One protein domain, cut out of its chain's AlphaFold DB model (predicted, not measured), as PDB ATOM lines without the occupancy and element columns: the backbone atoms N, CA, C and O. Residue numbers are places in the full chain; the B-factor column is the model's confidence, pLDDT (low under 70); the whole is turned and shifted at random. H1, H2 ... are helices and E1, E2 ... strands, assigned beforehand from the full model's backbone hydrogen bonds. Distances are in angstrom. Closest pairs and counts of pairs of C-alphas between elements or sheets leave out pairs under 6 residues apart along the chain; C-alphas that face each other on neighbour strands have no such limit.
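Overview. This is residues 4 to 108 of the 110 residues of an uncharacterized protein of Mycobacterium sp. 852002-51961_SCH5331710 (UniProt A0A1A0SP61). A small head, built on a four-stranded sheet, bears one long helical arm, H1, whose residues 4 to 22 stick out and make the length. The short helix H2 joins arm to head. The 105 printed residues hold, in order, H1 H2 E1 E2 E3 E4, mixed helices and strands; E1 - E2 - E3 - E4 is a meander, each strand the antiparallel neighbour of the one before. The whole is loose, radius of gyration of the C-alphas 18.4 A, spanning 64 by 34 by 22 A.

Arrangement. E1, residues 54 to 58, E2, residues 66 to 70, E3, residues 74 to 78, and E4, residues 86 to 90, form three successive hairpins. Within hydrogen-bond range are N 56 and O 68, 2.9 A, N 76 and O 69, 2.8 A, and N 75 and O 89, 2.8 A. H2, residues 29 to 38, only grazes the sheet. H1, residues 4 to 26, is close to H2 but not clearly touching; their closest C-alphas, Ile 24 and Ala 30, are 6.4 A apart. Every O i to N i+4 pair in H1 and H2 is within hydrogen-bond range.

Along the chain. H1 runs 32.8 A from C-alpha 4 at (287.396, 133.481, 224.141); E4 ends at C-alpha 90, (288.283, 144.146, 171.989).

Size, cuts and confidence. The printed part has no cut; the link H2 to E1 is long. No printed residue is under pLDDT 70.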
ATOM      1  N   HIS A   4     287.156 134.195 225.393       81.69
ATOM      2  CA  HIS A   4     287.396 133.481 224.141       81.69
ATOM      3  C   HIS A   4     286.535 134.005 222.980       81.69
ATOM      4  O   HIS A   4     287.049 134.190 221.883       81.69
ATOM      5  N   ARG A   5     285.238 134.271 223.197       86.25
ATOM      6  CA  ARG A   5     284.350 134.797 222.145       86.25
ATOM      7  C   ARG A   5     284.788 136.187 221.695       86.25
ATOM      8  O   ARG A   5     284.832 136.446 220.502       86.25
ATOM      9  N   VAL A   6     285.180 137.043 222.642       86.50
ATOM     10  CA  VAL A   6     285.688 138.390 222.339       86.50
ATOM     11  C   VAL A   6     286.970 138.312 221.508       86.50
ATOM     12  O   VAL A   6     287.031 138.928 220.455       86.50
ATOM     13  N   ARG A   7     287.951 137.486 221.907       89.12
ATOM     14  CA  ARG A   7     289.200 137.298 221.143       89.12
ATOM     15  C   ARG A   7     288.961 136.789 219.723       89.12
ATOM     16  O   ARG A   7     289.571 137.299 218.792       89.12
ATOM     17  N   VAL A   8     288.069 135.811 219.557       90.88
ATOM     18  CA  VAL A   8     287.710 135.285 218.231       90.88
ATOM     19  C   VAL A   8     287.104 136.385 217.361       90.88
ATOM     20  O   VAL A   8     287.532 136.552 216.225       90.88
ATOM     21  N   LEU A   9     286.178 137.183 217.899       93.69
ATOM     22  CA  LEU A   9     285.583 138.305 217.167       93.69
ATOM     23  C   LEU A   9     286.631 139.352 216.761       93.69
ATOM     24  O   LEU A   9     286.611 139.817 215.626       93.69
ATOM     25  N   THR A  10     287.574 139.690 217.647       93.75
ATOM     26  CA  THR A  10     288.642 140.653 217.334       93.75
ATOM     27  C   THR A  10     289.572 140.143 216.231       93.75
ATOM     28  O   THR A  10     289.906 140.898 215.322       93.75
ATOM     29  N   ILE A  11     289.962 138.866 216.276       95.19
ATOM     30  CA  ILE A  11     290.811 138.254 215.242       95.19
ATOM     31  C   ILE A  11     290.084 138.242 213.894       95.19
ATOM     32  O   ILE A  11     290.664 138.637 212.888       95.19
ATOM     33  N   LEU A  12     288.809 137.844 213.871       95.50
ATOM     34  CA  LEU A  12     288.011 137.842 212.644       95.50
ATOM     35  C   LEU A  12     287.893 139.246 212.045       95.50
ATOM     36  O   LEU A  12     288.102 139.413 210.847       95.50
ATOM     37  N   ALA A  13     287.628 140.262 212.870       95.06
ATOM     38  CA  ALA A  13     287.575 141.647 212.409       95.06
ATOM     39  C   ALA A  13     288.918 142.110 211.815       95.06
ATOM     40  O   ALA A  13     288.937 142.718 210.746       95.06
ATOM     41  N   ALA A  14     290.041 141.775 212.460       95.62
ATOM     42  CA  ALA A  14     291.372 142.103 211.955       95.62
ATOM     43  C   ALA A  14     291.675 141.411 210.615       95.62
ATOM     44  O   ALA A  14     292.226 142.038 209.713       95.62
ATOM     45  N   LEU A  15     291.276 140.146 210.454       96.62
ATOM     46  CA  LEU A  15     291.440 139.409 209.198       96.62
ATOM     47  C   LEU A  15     290.609 140.018 208.063       96.62
ATOM     48  O   LEU A  15     291.116 140.162 206.954       96.62
ATOM     49  N   VAL A  16     289.364 140.416 208.340       96.75
ATOM     50  CA  VAL A  16     288.510 141.097 207.354       96.75
ATOM     51  C   VAL A  16     289.115 142.438 206.943       96.75
ATOM     52  O   VAL A  16     289.181 142.733 205.751       96.75
ATOM     53  N   ALA A  17     289.606 143.225 207.902       95.44
ATOM     54  CA  ALA A  17     290.269 144.491 207.608       95.44
ATOM     55  C   ALA A  17     291.524 144.283 206.743       95.44
ATOM     56  O   ALA A  17     291.679 144.947 205.721       95.44
ATOM     57  N   ALA A  18     292.380 143.321 207.102       96.06
ATOM     58  CA  ALA A  18     293.578 142.999 206.332       96.06
ATOM     59  C   ALA A  18     293.239 142.537 204.904       96.06
ATOM     60  O   ALA A  18     293.846 143.016 203.948       96.06
ATOM     61  N   ALA A  19     292.232 141.673 204.741       94.69
ATOM     62  CA  ALA A  19     291.756 141.252 203.426       94.69
ATOM     63  C   ALA A  19     291.235 142.439 202.601       94.69
ATOM     64  O   ALA A  19     291.561 142.555 201.421       94.69
ATOM     65  N   GLY A  20     290.488 143.357 203.226       93.69
ATOM     66  CA  GLY A  20     290.021 144.585 202.582       93.69
ATOM     67  C   GLY A  20     291.170 145.456 202.072       93.69
ATOM     68  O   GLY A  20     291.147 145.875 200.917       93.69
ATOM     69  N   VAL A  21     292.212 145.662 202.886       93.62
ATOM     70  CA  VAL A  21     293.412 146.412 202.471       93.62
ATOM     71  C   VAL A  21     294.100 145.739 201.286       93.62
ATOM     72  O   VAL A  21     294.461 146.424 200.333       93.62
ATOM     73  N   VAL A  22     294.246 144.411 201.307       94.12
ATOM     74  CA  VAL A  22     294.859 143.670 200.193       94.12
ATOM     75  C   VAL A  22     294.051 143.840 198.907       94.12
ATOM     76  O   VAL A  22     294.640 144.115 197.868       94.12
ATOM     77  N   VAL A  23     292.720 143.738 198.960       91.75
ATOM     78  CA  VAL A  23     291.865 143.925 197.773       91.75
ATOM     79  C   VAL A  23     291.980 145.348 197.225       91.75
ATOM     80  O   VAL A  23     292.114 145.525 196.015       91.75
ATOM     81  N   ILE A  24     291.960 146.360 198.094       91.25
ATOM     82  CA  ILE A  24     292.091 147.764 197.681       91.25
ATOM     83  C   ILE A  24     293.471 148.027 197.071       91.25
ATOM     84  O   ILE A  24     293.558 148.687 196.045       91.25
ATOM     85  N   ALA A  25     294.541 147.491 197.661       89.75
ATOM     86  CA  ALA A  25     295.900 147.666 197.150       89.75
ATOM     87  C   ALA A  25     296.170 146.876 195.856       89.75
ATOM     88  O   ALA A  25     297.017 147.273 195.061       89.75
ATOM     89  N   ALA A  26     295.470 145.758 195.645       90.00
ATOM     90  CA  ALA A  26     295.637 144.898 194.474       90.00
ATOM     91  C   ALA A  26     294.741 145.285 193.284       90.00
ATOM     92  O   ALA A  26     294.847 144.669 192.223       90.00
ATOM     93  N   THR A  27     293.842 146.261 193.443       92.50
ATOM     94  CA  THR A  27     292.909 146.685 192.391       92.50
ATOM     95  C   THR A  27     292.985 148.199 192.172       92.50
ATOM     96  O   THR A  27     293.300 148.941 193.099       92.50
ATOM     97  N   PRO A  28     292.659 148.704 190.970       94.94
ATOM     98  CA  PRO A  28     292.675 150.140 190.680       94.94
ATOM     99  C   PRO A  28     291.514 150.920 191.327       94.94
ATOM    100  O   PRO A  28     291.341 152.103 191.044       94.94
ATOM    101  N   ILE A  29     290.704 150.299 192.197       96.38
ATOM    102  CA  ILE A  29     289.471 150.900 192.726       96.38
ATOM    103  C   ILE A  29     289.708 152.225 193.444       96.38
ATOM    104  O   ILE A  29     288.936 153.158 193.251       96.38
ATOM    105  N   ALA A  30     290.771 152.329 194.244       94.50
ATOM    106  CA  ALA A  30     291.044 153.535 195.015       94.50
ATOM    107  C   ALA A  30     291.363 154.726 194.102       94.50
ATOM    108  O   ALA A  30     290.754 155.784 194.248       94.50
ATOM    109  N   SER A  31     292.266 154.543 193.133       94.44
ATOM    110  CA  SER A  31     292.625 155.594 192.176       94.44
ATOM    111  C   SER A  31     291.458 155.941 191.259       94.44
ATOM    112  O   SER A  31     291.165 157.113 191.054       94.44
ATOM    113  N   ASN A  32     290.751 154.932 190.752       97.56
ATOM    114  CA  ASN A  32     289.621 155.137 189.853       97.56
ATOM    115  C   ASN A  32     288.476 155.882 190.542       97.56
ATOM    116  O   ASN A  32     287.893 156.780 189.947       97.56
ATOM    117  N   ALA A  33     288.162 155.530 191.793       96.44
ATOM    118  CA  ALA A  33     287.137 156.223 192.567       96.44
ATOM    119  C   ALA A  33     287.548 157.663 192.888       96.44
ATOM    120  O   ALA A  33     286.711 158.556 192.800       96.44
ATOM    121  N   TRP A  34     288.820 157.895 193.230       96.19
ATOM    122  CA  TRP A  34     289.335 159.242 193.463       96.19
ATOM    123  C   TRP A  34     289.179 160.117 192.217       96.19
ATOM    124  O   TRP A  34     288.476 161.123 192.269       96.19
ATOM    125  N   PHE A  35     289.737 159.692 191.081       97.06
ATOM    126  CA  PHE A  35     289.691 160.493 189.860       97.06
ATOM    127  C   PHE A  35     288.273 160.673 189.315       97.06
ATOM    128  O   PHE A  35     287.931 161.776 188.909       97.06
ATOM    129  N   ALA A  36     287.413 159.653 189.390       96.38
ATOM    130  CA  ALA A  36     286.012 159.788 188.979       96.38
ATOM    131  C   ALA A  36     285.228 160.824 189.811       96.38
ATOM    132  O   ALA A  36     284.205 161.328 189.352       96.38
ATOM    133  N   VAL A  37     285.676 161.129 191.034       96.94
ATOM    134  CA  VAL A  37     285.071 162.163 191.888       96.94
ATOM    135  C   VAL A  37     285.717 163.530 191.666       96.94
ATOM    136  O   VAL A  37     285.018 164.541 191.730       96.94
ATOM    137  N   THR A  38     287.031 163.586 191.447       96.88
ATOM    138  CA  THR A  38     287.781 164.853 191.443       96.88
ATOM    139  C   THR A  38     288.050 165.434 190.059       96.88
ATOM    140  O   THR A  38     288.275 166.636 189.961       96.88
ATOM    141  N   GLU A  39     288.037 164.619 189.006       96.12
ATOM    142  CA  GLU A  39     288.347 165.031 187.636       96.12
ATOM    143  C   GLU A  39     287.126 164.799 186.726       96.12
ATOM    144  O   GLU A  39     286.845 163.660 186.348       96.12
ATOM    145  N   PRO A  40     286.389 165.858 186.338       92.81
ATOM    146  CA  PRO A  40     285.205 165.734 185.487       92.81
ATOM    147  C   PRO A  40     285.464 165.071 184.129       92.81
ATOM    148  O   PRO A  40     284.556 164.457 183.571       92.81
ATOM    149  N   ALA A  41     286.680 165.193 183.584       94.06
ATOM    150  CA  ALA A  41     287.050 164.541 182.328       94.06
ATOM    151  C   ALA A  41     287.429 163.057 182.505       94.06
ATOM    152  O   ALA A  41     287.553 162.329 181.517       94.06
ATOM    153  N   TYR A  42     287.606 162.582 183.742       96.94
ATOM    154  CA  TYR A  42     287.965 161.202 184.032       96.94
ATOM    155  C   TYR A  42     286.717 160.317 183.977       96.94
ATOM    156  O   TYR A  42     285.953 160.189 184.933       96.94
ATOM    157  N   VAL A  43     286.517 159.674 182.830       96.88
ATOM    158  CA  VAL A  43     285.369 158.792 182.594       96.88
ATOM    159  C   VAL A  43     285.793 157.335 182.725       96.88
ATOM    160  O   VAL A  43     286.713 156.894 182.044       96.88
ATOM    161  N   ILE A  44     285.107 156.556 183.560       98.12
ATOM    162  CA  ILE A  44     285.276 155.098 183.574       98.12
ATOM    163  C   ILE A  44     284.518 154.506 182.379       98.12
ATOM    164  O   ILE A  44     283.318 154.765 182.263       98.12
ATOM    165  N   PRO A  45     285.156 153.687 181.519       98.25
ATOM    166  CA  PRO A  45     284.449 153.046 180.419       98.25
ATOM    167  C   PRO A  45     283.291 152.161 180.893       98.25
ATOM    168  O   PRO A  45     283.456 151.354 181.811       98.25
ATOM    169  N   ALA A  46     282.135 152.281 180.240       97.81
ATOM    170  CA  ALA A  46     280.904 151.552 180.545       97.81
ATOM    171  C   ALA A  46     281.036 150.031 180.345       97.81
ATOM    172  O   ALA A  46     280.356 149.254 181.013       97.81
ATOM    173  N   GLU A  47     281.928 149.594 179.455       98.25
ATOM    174  CA  GLU A  47     282.271 148.185 179.242       98.25
ATOM    175  C   GLU A  47     283.161 147.617 180.361       98.25
ATOM    176  O   GLU A  47     283.378 146.405 180.419       98.25
ATOM    177  N   SER A  48     283.680 148.487 181.232       98.31
ATOM    178  CA  SER A  48     284.570 148.147 182.334       98.31
ATOM    179  C   SER A  48     283.950 148.501 183.690       98.31
ATOM    180  O   SER A  48     282.734 148.566 183.864       98.31
ATOM    181  N   SER A  49     284.788 148.657 184.713       97.88
ATOM    182  CA  SER A  49     284.363 149.113 186.036       97.88
ATOM    183  C   SER A  49     285.513 149.795 186.774       97.88
ATOM    184  O   SER A  49     286.675 149.513 186.462       97.88
ATOM    185  N   PRO A  50     285.231 150.576 187.832       97.38
ATOM    186  CA  PRO A  50     286.270 151.140 188.693       97.38
ATOM    187  C   PRO A  50     287.215 150.086 189.298       97.38
ATOM    188  O   PRO A  50     288.339 150.403 189.655       97.38
ATOM    189  N   TRP A  51     286.802 148.820 189.381       96.88
ATOM    190  CA  TRP A  51     287.624 147.723 189.905       96.88
ATOM    191  C   TRP A  51     288.586 147.113 188.885       96.88
ATOM    192  O   TRP A  51     289.493 146.385 189.279       96.88
ATOM    193  N   ARG A  52     288.356 147.326 187.586       97.38
ATOM    194  CA  ARG A  52     289.075 146.623 186.507       97.38
ATOM    195  C   ARG A  52     289.787 147.558 185.547       97.38
ATOM    196  O   ARG A  52     290.857 147.213 185.052       97.38
ATOM    197  N   PHE A  53     289.199 148.720 185.291       98.56
ATOM    198  CA  PHE A  53     289.775 149.693 184.388       98.56
ATOM    199  C   PHE A  53     291.135 150.149 184.913       98.56
ATOM    200  O   PHE A  53     291.262 150.568 186.059       98.56
ATOM    201  N   THR A  54     292.158 150.043 184.080       98.06
ATOM    202  CA  THR A  54     293.513 150.469 184.417       98.06
ATOM    203  C   THR A  54     293.942 151.540 183.420       98.06
ATOM    204  O   THR A  54     294.194 151.206 182.255       98.06
ATOM    205  N   PRO A  55     294.039 152.814 183.840       97.44
ATOM    206  CA  PRO A  55     294.724 153.838 183.063       97.44
ATOM    207  C   PRO A  55     296.187 153.444 182.862       97.44
ATOM    208  O   PRO A  55     296.879 153.113 183.823       97.44
ATOM    209  N   ILE A  56     296.658 153.462 181.618       97.69
ATOM    210  CA  ILE A  56     298.053 153.147 181.276       97.69
ATOM    211  C   ILE A  56     298.815 154.415 180.903       97.69
ATOM    212  O   ILE A  56     299.992 154.541 181.230       97.69
ATOM    213  N   GLN A  57     298.146 155.353 180.238       97.81
ATOM    214  CA  GLN A  57     298.696 156.653 179.892       97.81
ATOM    215  C   GLN A  57     297.746 157.736 180.387       97.81
ATOM    216  O   GLN A  57     296.578 157.767 179.994       97.81
ATOM    217  N   MET A  58     298.265 158.617 181.235       96.94
ATOM    218  CA  MET A  58     297.568 159.817 181.679       96.94
ATOM    219  C   MET A  58     297.809 160.963 180.695       96.94
ATOM    220  O   MET A  58     298.733 160.918 179.883       96.94
ATOM    221  N   ASN A  59     296.945 161.967 180.742       95.69
ATOM    222  CA  ASN A  59     297.143 163.226 180.047       95.69
ATOM    223  C   ASN A  59     298.346 163.978 180.641       95.69
ATOM    224  O   ASN A  59     298.403 164.191 181.845       95.69
ATOM    225  N   ASP A  60     299.268 164.427 179.786       95.00
ATOM    226  CA  ASP A  60     300.450 165.205 180.196       95.00
ATOM    227  C   ASP A  60     300.147 166.712 180.371       95.00
ATOM    228  O   ASP A  60     301.036 167.512 180.668       95.00
ATOM    229  N   GLY A  61     298.898 167.125 180.127       93.81
ATOM    230  CA  GLY A  61     298.419 168.495 180.294       93.81
ATOM    231  C   GLY A  61     297.897 168.807 181.702       93.81
ATOM    232  O   GLY A  61     298.174 168.119 182.674       93.81
ATOM    233  N   SER A  62     297.090 169.864 181.814       86.69
ATOM    234  CA  SER A  62     296.614 170.411 183.096       86.69
ATOM    235  C   SER A  62     295.410 169.678 183.715       86.69
ATOM    236  O   SER A  62     294.584 170.327 184.350       86.69
ATOM    237  N   GLY A  63     295.256 168.371 183.499       91.38
ATOM    238  CA  GLY A  63     294.104 167.615 184.004       91.38
ATOM    239  C   GLY A  63     294.421 166.141 184.206       91.38
ATOM    240  O   GLY A  63     295.234 165.578 183.469       91.38
ATOM    241  N   ASP A  64     293.742 165.528 185.170       94.69
ATOM    242  CA  ASP A  64     294.059 164.198 185.700       94.69
ATOM    243  C   ASP A  64     293.216 163.099 185.034       94.69
ATOM    244  O   ASP A  64     292.680 162.207 185.690       94.69
ATOM    245  N   TRP A  65     293.061 163.166 183.710       95.81
ATOM    246  CA  TRP A  65     292.299 162.202 182.911       95.81
ATOM    247  C   TRP A  65     293.216 161.295 182.083       95.81
ATOM    248  O   TRP A  65     294.390 161.581 181.859       95.81
ATOM    249  N   TRP A  66     292.699 160.141 181.669       97.75
ATOM    250  CA  TRP A  66     293.474 159.126 180.959       97.75
ATOM    251  C   TRP A  66     293.391 159.316 179.441       97.75
ATOM    252  O   TRP A  66     292.325 159.581 178.900       97.75
ATOM    253  N   VAL A  67     294.506 159.131 178.736       97.75
ATOM    254  CA  VAL A  67     294.556 159.097 177.262       97.75
ATOM    255  C   VAL A  67     294.310 157.677 176.762       97.75
ATOM    256  O   VAL A  67     293.516 157.456 175.850       97.75
ATOM    257  N   TYR A  68     294.959 156.697 177.393       98.38
ATOM    258  CA  TYR A  68     294.859 155.285 177.042       98.38
ATOM    259  C   TYR A  68     294.753 154.427 178.305       98.38
ATOM    260  O   TYR A  68     295.480 154.625 179.283       98.38
ATOM    261  N   GLY A  69     293.855 153.447 178.273       98.25
ATOM    262  CA  GLY A  69     293.648 152.487 179.349       98.25
ATOM    263  C   GLY A  69     293.192 151.130 178.825       98.25
ATOM    264  O   GLY A  69     292.966 150.933 177.630       98.25
ATOM    265  N   GLN A  70     293.072 150.161 179.723       98.56
ATOM    266  CA  GLN A  70     292.619 148.812 179.380       98.56
ATOM    267  C   GLN A  70     291.994 148.104 180.581       98.56
ATOM    268  O   GLN A  70     292.222 148.483 181.728       98.56
ATOM    269  N   ASP A  71     291.278 147.019 180.315       98.31
ATOM    270  CA  ASP A  71     290.954 145.994 181.309       98.31
ATOM    271  C   ASP A  71     291.369 144.603 180.800       98.31
ATOM    272  O   ASP A  71     292.282 144.491 179.976       98.31
ATOM    273  N   ASP A  72     290.771 143.525 181.308       97.38
ATOM    274  CA  ASP A  72     291.059 142.160 180.862       97.38
ATOM    275  C   ASP A  72     290.610 141.892 179.415       97.38
ATOM    276  O   ASP A  72     291.192 141.032 178.750       97.38
ATOM    277  N   ARG A  73     289.633 142.646 178.896       98.31
ATOM    278  CA  ARG A  73     288.932 142.338 177.637       98.31
ATOM    279  C   ARG A  73     289.159 143.360 176.547       98.31
ATOM    280  O   ARG A  73     289.141 142.986 175.376       98.31
ATOM    281  N   ASN A  74     289.374 144.618 176.908       98.56
ATOM    282  CA  ASN A  74     289.326 145.729 175.972       98.56
ATOM    283  C   ASN A  74     290.506 146.688 176.142       98.56
ATOM    284  O   ASN A  74     291.101 146.814 177.217       98.56
ATOM    285  N   TYR A  75     290.818 147.378 175.051       98.50
ATOM    286  CA  TYR A  75     291.586 148.614 175.033       98.50
ATOM    287  C   TYR A  75     290.626 149.801 174.951       98.50
ATOM    288  O   TYR A  75     289.596 149.713 174.282       98.50
ATOM    289  N   TYR A  76     290.986 150.908 175.594       98.50
ATOM    290  CA  TYR A  76     290.216 152.148 175.604       98.50
ATOM    291  C   TYR A  76     291.118 153.324 175.259       98.50
ATOM    292  O   TYR A  76     292.229 153.420 175.780       98.50
ATOM    293  N   TYR A  77     290.638 154.227 174.408       98.06
ATOM    294  CA  TYR A  77     291.350 155.457 174.074       98.06
ATOM    295  C   TYR A  77     290.400 156.645 174.166       98.06
ATOM    296  O   TYR A  77     289.339 156.641 173.536       98.06
ATOM    297  N   PHE A  78     290.774 157.652 174.947       97.38
ATOM    298  CA  PHE A  78     289.961 158.839 175.163       97.38
ATOM    299  C   PHE A  78     290.022 159.747 173.934       97.38
ATOM    300  O   PHE A  78     291.098 160.118 173.463       97.38
ATOM    301  N   THR A  79     288.860 160.096 173.387       94.94
ATOM    302  CA  THR A  79     288.741 160.960 172.199       94.94
ATOM    303  C   THR A  79     288.362 162.390 172.561       94.94
ATOM    304  O   THR A  79     288.408 163.264 171.694       94.94
ATOM    305  N   GLY A  80     287.937 162.637 173.808       91.00
ATOM    306  CA  GLY A  80     287.482 163.947 174.288       91.00
ATOM    307  C   GLY A  80     286.238 164.484 173.579       91.00
ATOM    308  O   GLY A  80     285.875 165.641 173.763       91.00
ATOM    309  N   SER A  81     285.597 163.669 172.743       88.94
ATOM    310  CA  SER A  81     284.456 164.048 171.915       88.94
ATOM    311  C   SER A  81     283.547 162.846 171.677       88.94
ATOM    312  O   SER A  81     284.026 161.715 171.565       88.94
ATOM    313  N   GLY A  82     282.242 163.106 171.581       91.06
ATOM    314  CA  GLY A  82     281.210 162.072 171.489       91.06
ATOM    315  C   GLY A  82     280.663 161.646 172.852       91.06
ATOM    316  O   GLY A  82     281.155 162.064 173.899       91.06
ATOM    317  N   GLU A  83     279.622 160.816 172.817       93.25
ATOM    318  CA  GLU A  83     279.032 160.182 173.993       93.25
ATOM    319  C   GLU A  83     278.934 158.664 173.729       93.25
ATOM    320  O   GLU A  83     278.109 158.248 172.912       93.25
ATOM    321  N   PRO A  84     279.799 157.834 174.351       94.88
ATOM    322  CA  PRO A  84     280.841 158.209 175.314       94.88
ATOM    323  C   PRO A  84     282.070 158.899 174.668       94.88
ATOM    324  O   PRO A  84     282.320 158.715 173.477       94.88
ATOM    325  N   PRO A  85     282.884 159.652 175.440       96.50
ATOM    326  CA  PRO A  85     284.044 160.402 174.932       96.50
ATOM    327  C   PRO A  85     285.304 159.530 174.763       96.50
ATOM    328  O   PRO A  85     286.431 159.971 175.009       96.50
ATOM    329  N   TYR A  86     285.126 158.266 174.394       97.56
ATOM    330  CA  TYR A  86     286.208 157.318 174.172       97.56
ATOM    331  C   TYR A  86     285.814 156.284 173.119       97.56
ATOM    332  O   TYR A  86     284.637 156.055 172.844       97.56
ATOM    333  N   VAL A  87     286.818 155.613 172.561       97.50
ATOM    334  CA  VAL A  87     286.635 154.425 171.720       97.50
ATOM    335  C   VAL A  87     287.124 153.180 172.444       97.50
ATOM    336  O   VAL A  87     288.056 153.236 173.249       97.50
ATOM    337  N   VAL A  88     286.490 152.051 172.138       97.81
ATOM    338  CA  VAL A  88     286.786 150.735 172.706       97.81
ATOM    339  C   VAL A  88     287.214 149.776 171.601       97.81
ATOM    340  O   VAL A  88     286.665 149.810 170.500       97.81
ATOM    341  N   PHE A  89     288.187 148.913 171.887       98.06
ATOM    342  CA  PHE A  89     288.590 147.850 170.971       98.06
ATOM    343  C   PHE A  89     288.827 146.525 171.705       98.06
ATOM    344  O   PHE A  89     289.670 146.473 172.611       98.06
ATOM    345  N   PRO A  90     288.119 145.441 171.338       97.81
ATOM    346  CA  PRO A  90     288.283 144.146 171.989       97.81
ATOM    347  C   PRO A  90     289.681 143.566 171.772       97.81
ATOM    348  O   PRO A  90     290.147 143.417 170.642       97.81
ATOM    349  N   LYS A  91     290.336 143.131 172.852       97.50
ATOM    350  CA  LYS A  91     291.670 142.509 172.791       97.50
ATOM    351  C   LYS A  91     291.693 141.253 171.929       97.50
ATOM    352  O   LYS A  91     292.686 140.999 171.260       97.50
ATOM    353  N   ALA A  92     290.592 140.504 171.914       96.44
ATOM    354  CA  ALA A  92     290.444 139.312 171.086       96.44
ATOM    355  C   ALA A  92     290.553 139.604 169.578       96.44
ATOM    356  O   ALA A  92     290.931 138.716 168.829       96.44
ATOM    357  N   GLN A  93     290.259 140.832 169.133       96.38
ATOM    358  CA  GLN A  93     290.360 141.232 167.722       96.38
ATOM    359  C   GLN A  93     291.739 141.809 167.365       96.38
ATOM    360  O   GLN A  93     292.055 142.003 166.193       96.38
ATOM    361  N   ALA A  94     292.589 142.089 168.358       95.00
ATOM    362  CA  ALA A  94     293.879 142.737 168.137       95.00
ATOM    363  C   ALA A  94     294.889 141.851 167.407       95.00
ATOM    364  O   ALA A  94     295.753 142.375 166.711       95.00
ATOM    365  N   THR A  95     294.778 140.525 167.532       92.56
ATOM    366  CA  THR A  95     295.676 139.577 166.854       92.56
ATOM    367  C   THR A  95     295.516 139.598 165.340       92.56
ATOM    368  O   THR A  95     296.499 139.420 164.625       92.56
ATOM    369  N   ASP A  96     294.302 139.866 164.860       95.31
ATOM    370  CA  ASP A  96     293.971 139.831 163.434       95.31
ATOM    371  C   ASP A  96     294.040 141.228 162.798       95.31
ATOM    372  O   ASP A  96     294.002 141.385 161.576       95.31
ATOM    373  N   CYS A  97     294.188 142.266 163.625       96.56
ATOM    374  CA  CYS A  97     294.259 143.643 163.179       96.56
ATOM    375  C   CYS A  97     295.687 144.023 162.756       96.56
ATOM    376  O   CYS A  97     296.557 144.356 163.567       96.56
ATOM    377  N   ARG A  98     295.952 143.981 161.446       96.56
ATOM    378  CA  ARG A  98     297.273 144.311 160.898       96.56
ATOM    379  C   ARG A  98     297.650 145.765 161.192       96.56
ATOM    380  O   ARG A  98     296.954 146.687 160.789       96.56
ATOM    381  N   GLY A  99     298.819 145.957 161.802       96.38
ATOM    382  CA  GLY A  99     299.325 147.288 162.152       96.38
ATOM    383  C   GLY A  99     298.739 147.850 163.448       96.38
ATOM    384  O   GLY A  99     299.017 149.002 163.771       96.38
ATOM    385  N   PHE A 100     297.978 147.039 164.193       97.62
ATOM    386  CA  PHE A 100     297.422 147.410 165.484       97.62
ATOM    387  C   PHE A 100     298.499 147.901 166.456       97.62
ATOM    388  O   PHE A 100     299.495 147.221 166.724       97.62
ATOM    389  N   ARG A 101     298.242 149.065 167.047       97.31
ATOM    390  CA  ARG A 101     298.977 149.613 168.179       97.31
ATOM    391  C   ARG A 101     298.006 149.942 169.302       97.31
ATOM    392  O   ARG A 101     297.086 150.741 169.137       97.31
ATOM    393  N   ARG A 102     298.231 149.347 170.473       95.50
ATOM    394  CA  ARG A 102     297.344 149.508 171.638       95.50
ATOM    395  C   ARG A 102     297.186 150.965 172.085       95.50
ATOM    396  O   ARG A 102     296.139 151.322 172.591       95.50
ATOM    397  N   ASP A 103     298.217 151.776 171.881       94.00
ATOM    398  CA  ASP A 103     298.351 153.166 172.316       94.00
ATOM    399  C   ASP A 103     297.976 154.188 171.229       94.00
ATOM    400  O   ASP A 103     298.093 155.384 171.457       94.00
ATOM    401  N   ASP A 104     297.538 153.753 170.043       96.62
ATOM    402  CA  ASP A 104     297.105 154.653 168.971       96.62
ATOM    403  C   ASP A 104     295.810 154.140 168.341       96.62
ATOM    404  O   ASP A 104     295.821 153.287 167.450       96.62
ATOM    405  N   HIS A 105     294.679 154.695 168.779       96.62
ATOM    406  CA  HIS A 105     293.355 154.265 168.326       96.62
ATOM    407  C   HIS A 105     293.111 154.428 166.820       96.62
ATOM    408  O   HIS A 105     292.184 153.828 166.276       96.62
ATOM    409  N   ARG A 106     293.926 155.227 166.121       96.56
ATOM    410  CA  ARG A 106     293.833 155.393 164.661       96.56
ATOM    411  C   ARG A 106     294.310 154.150 163.914       96.56
ATOM    412  O   ARG A 106     294.011 153.995 162.737       96.56
ATOM    413  N   THR A 107     295.049 153.281 164.601       97.62
ATOM    414  CA  THR A 107     295.528 151.997 164.077       97.62
ATOM    415  C   THR A 107     294.577 150.838 164.376       97.62
ATOM    416  O   THR A 107     294.834 149.713 163.952       97.62
ATOM    417  N   TRP A 108     293.501 151.078 165.130       96.94
ATOM    418  CA  TRP A 108     292.531 150.043 165.465       96.94
ATOM    419  C   TRP A 108     291.621 149.791 164.269       96.94
ATOM    420  O   TRP A 108     291.093 150.730 163.668       96.94
TER     421      TRP A 108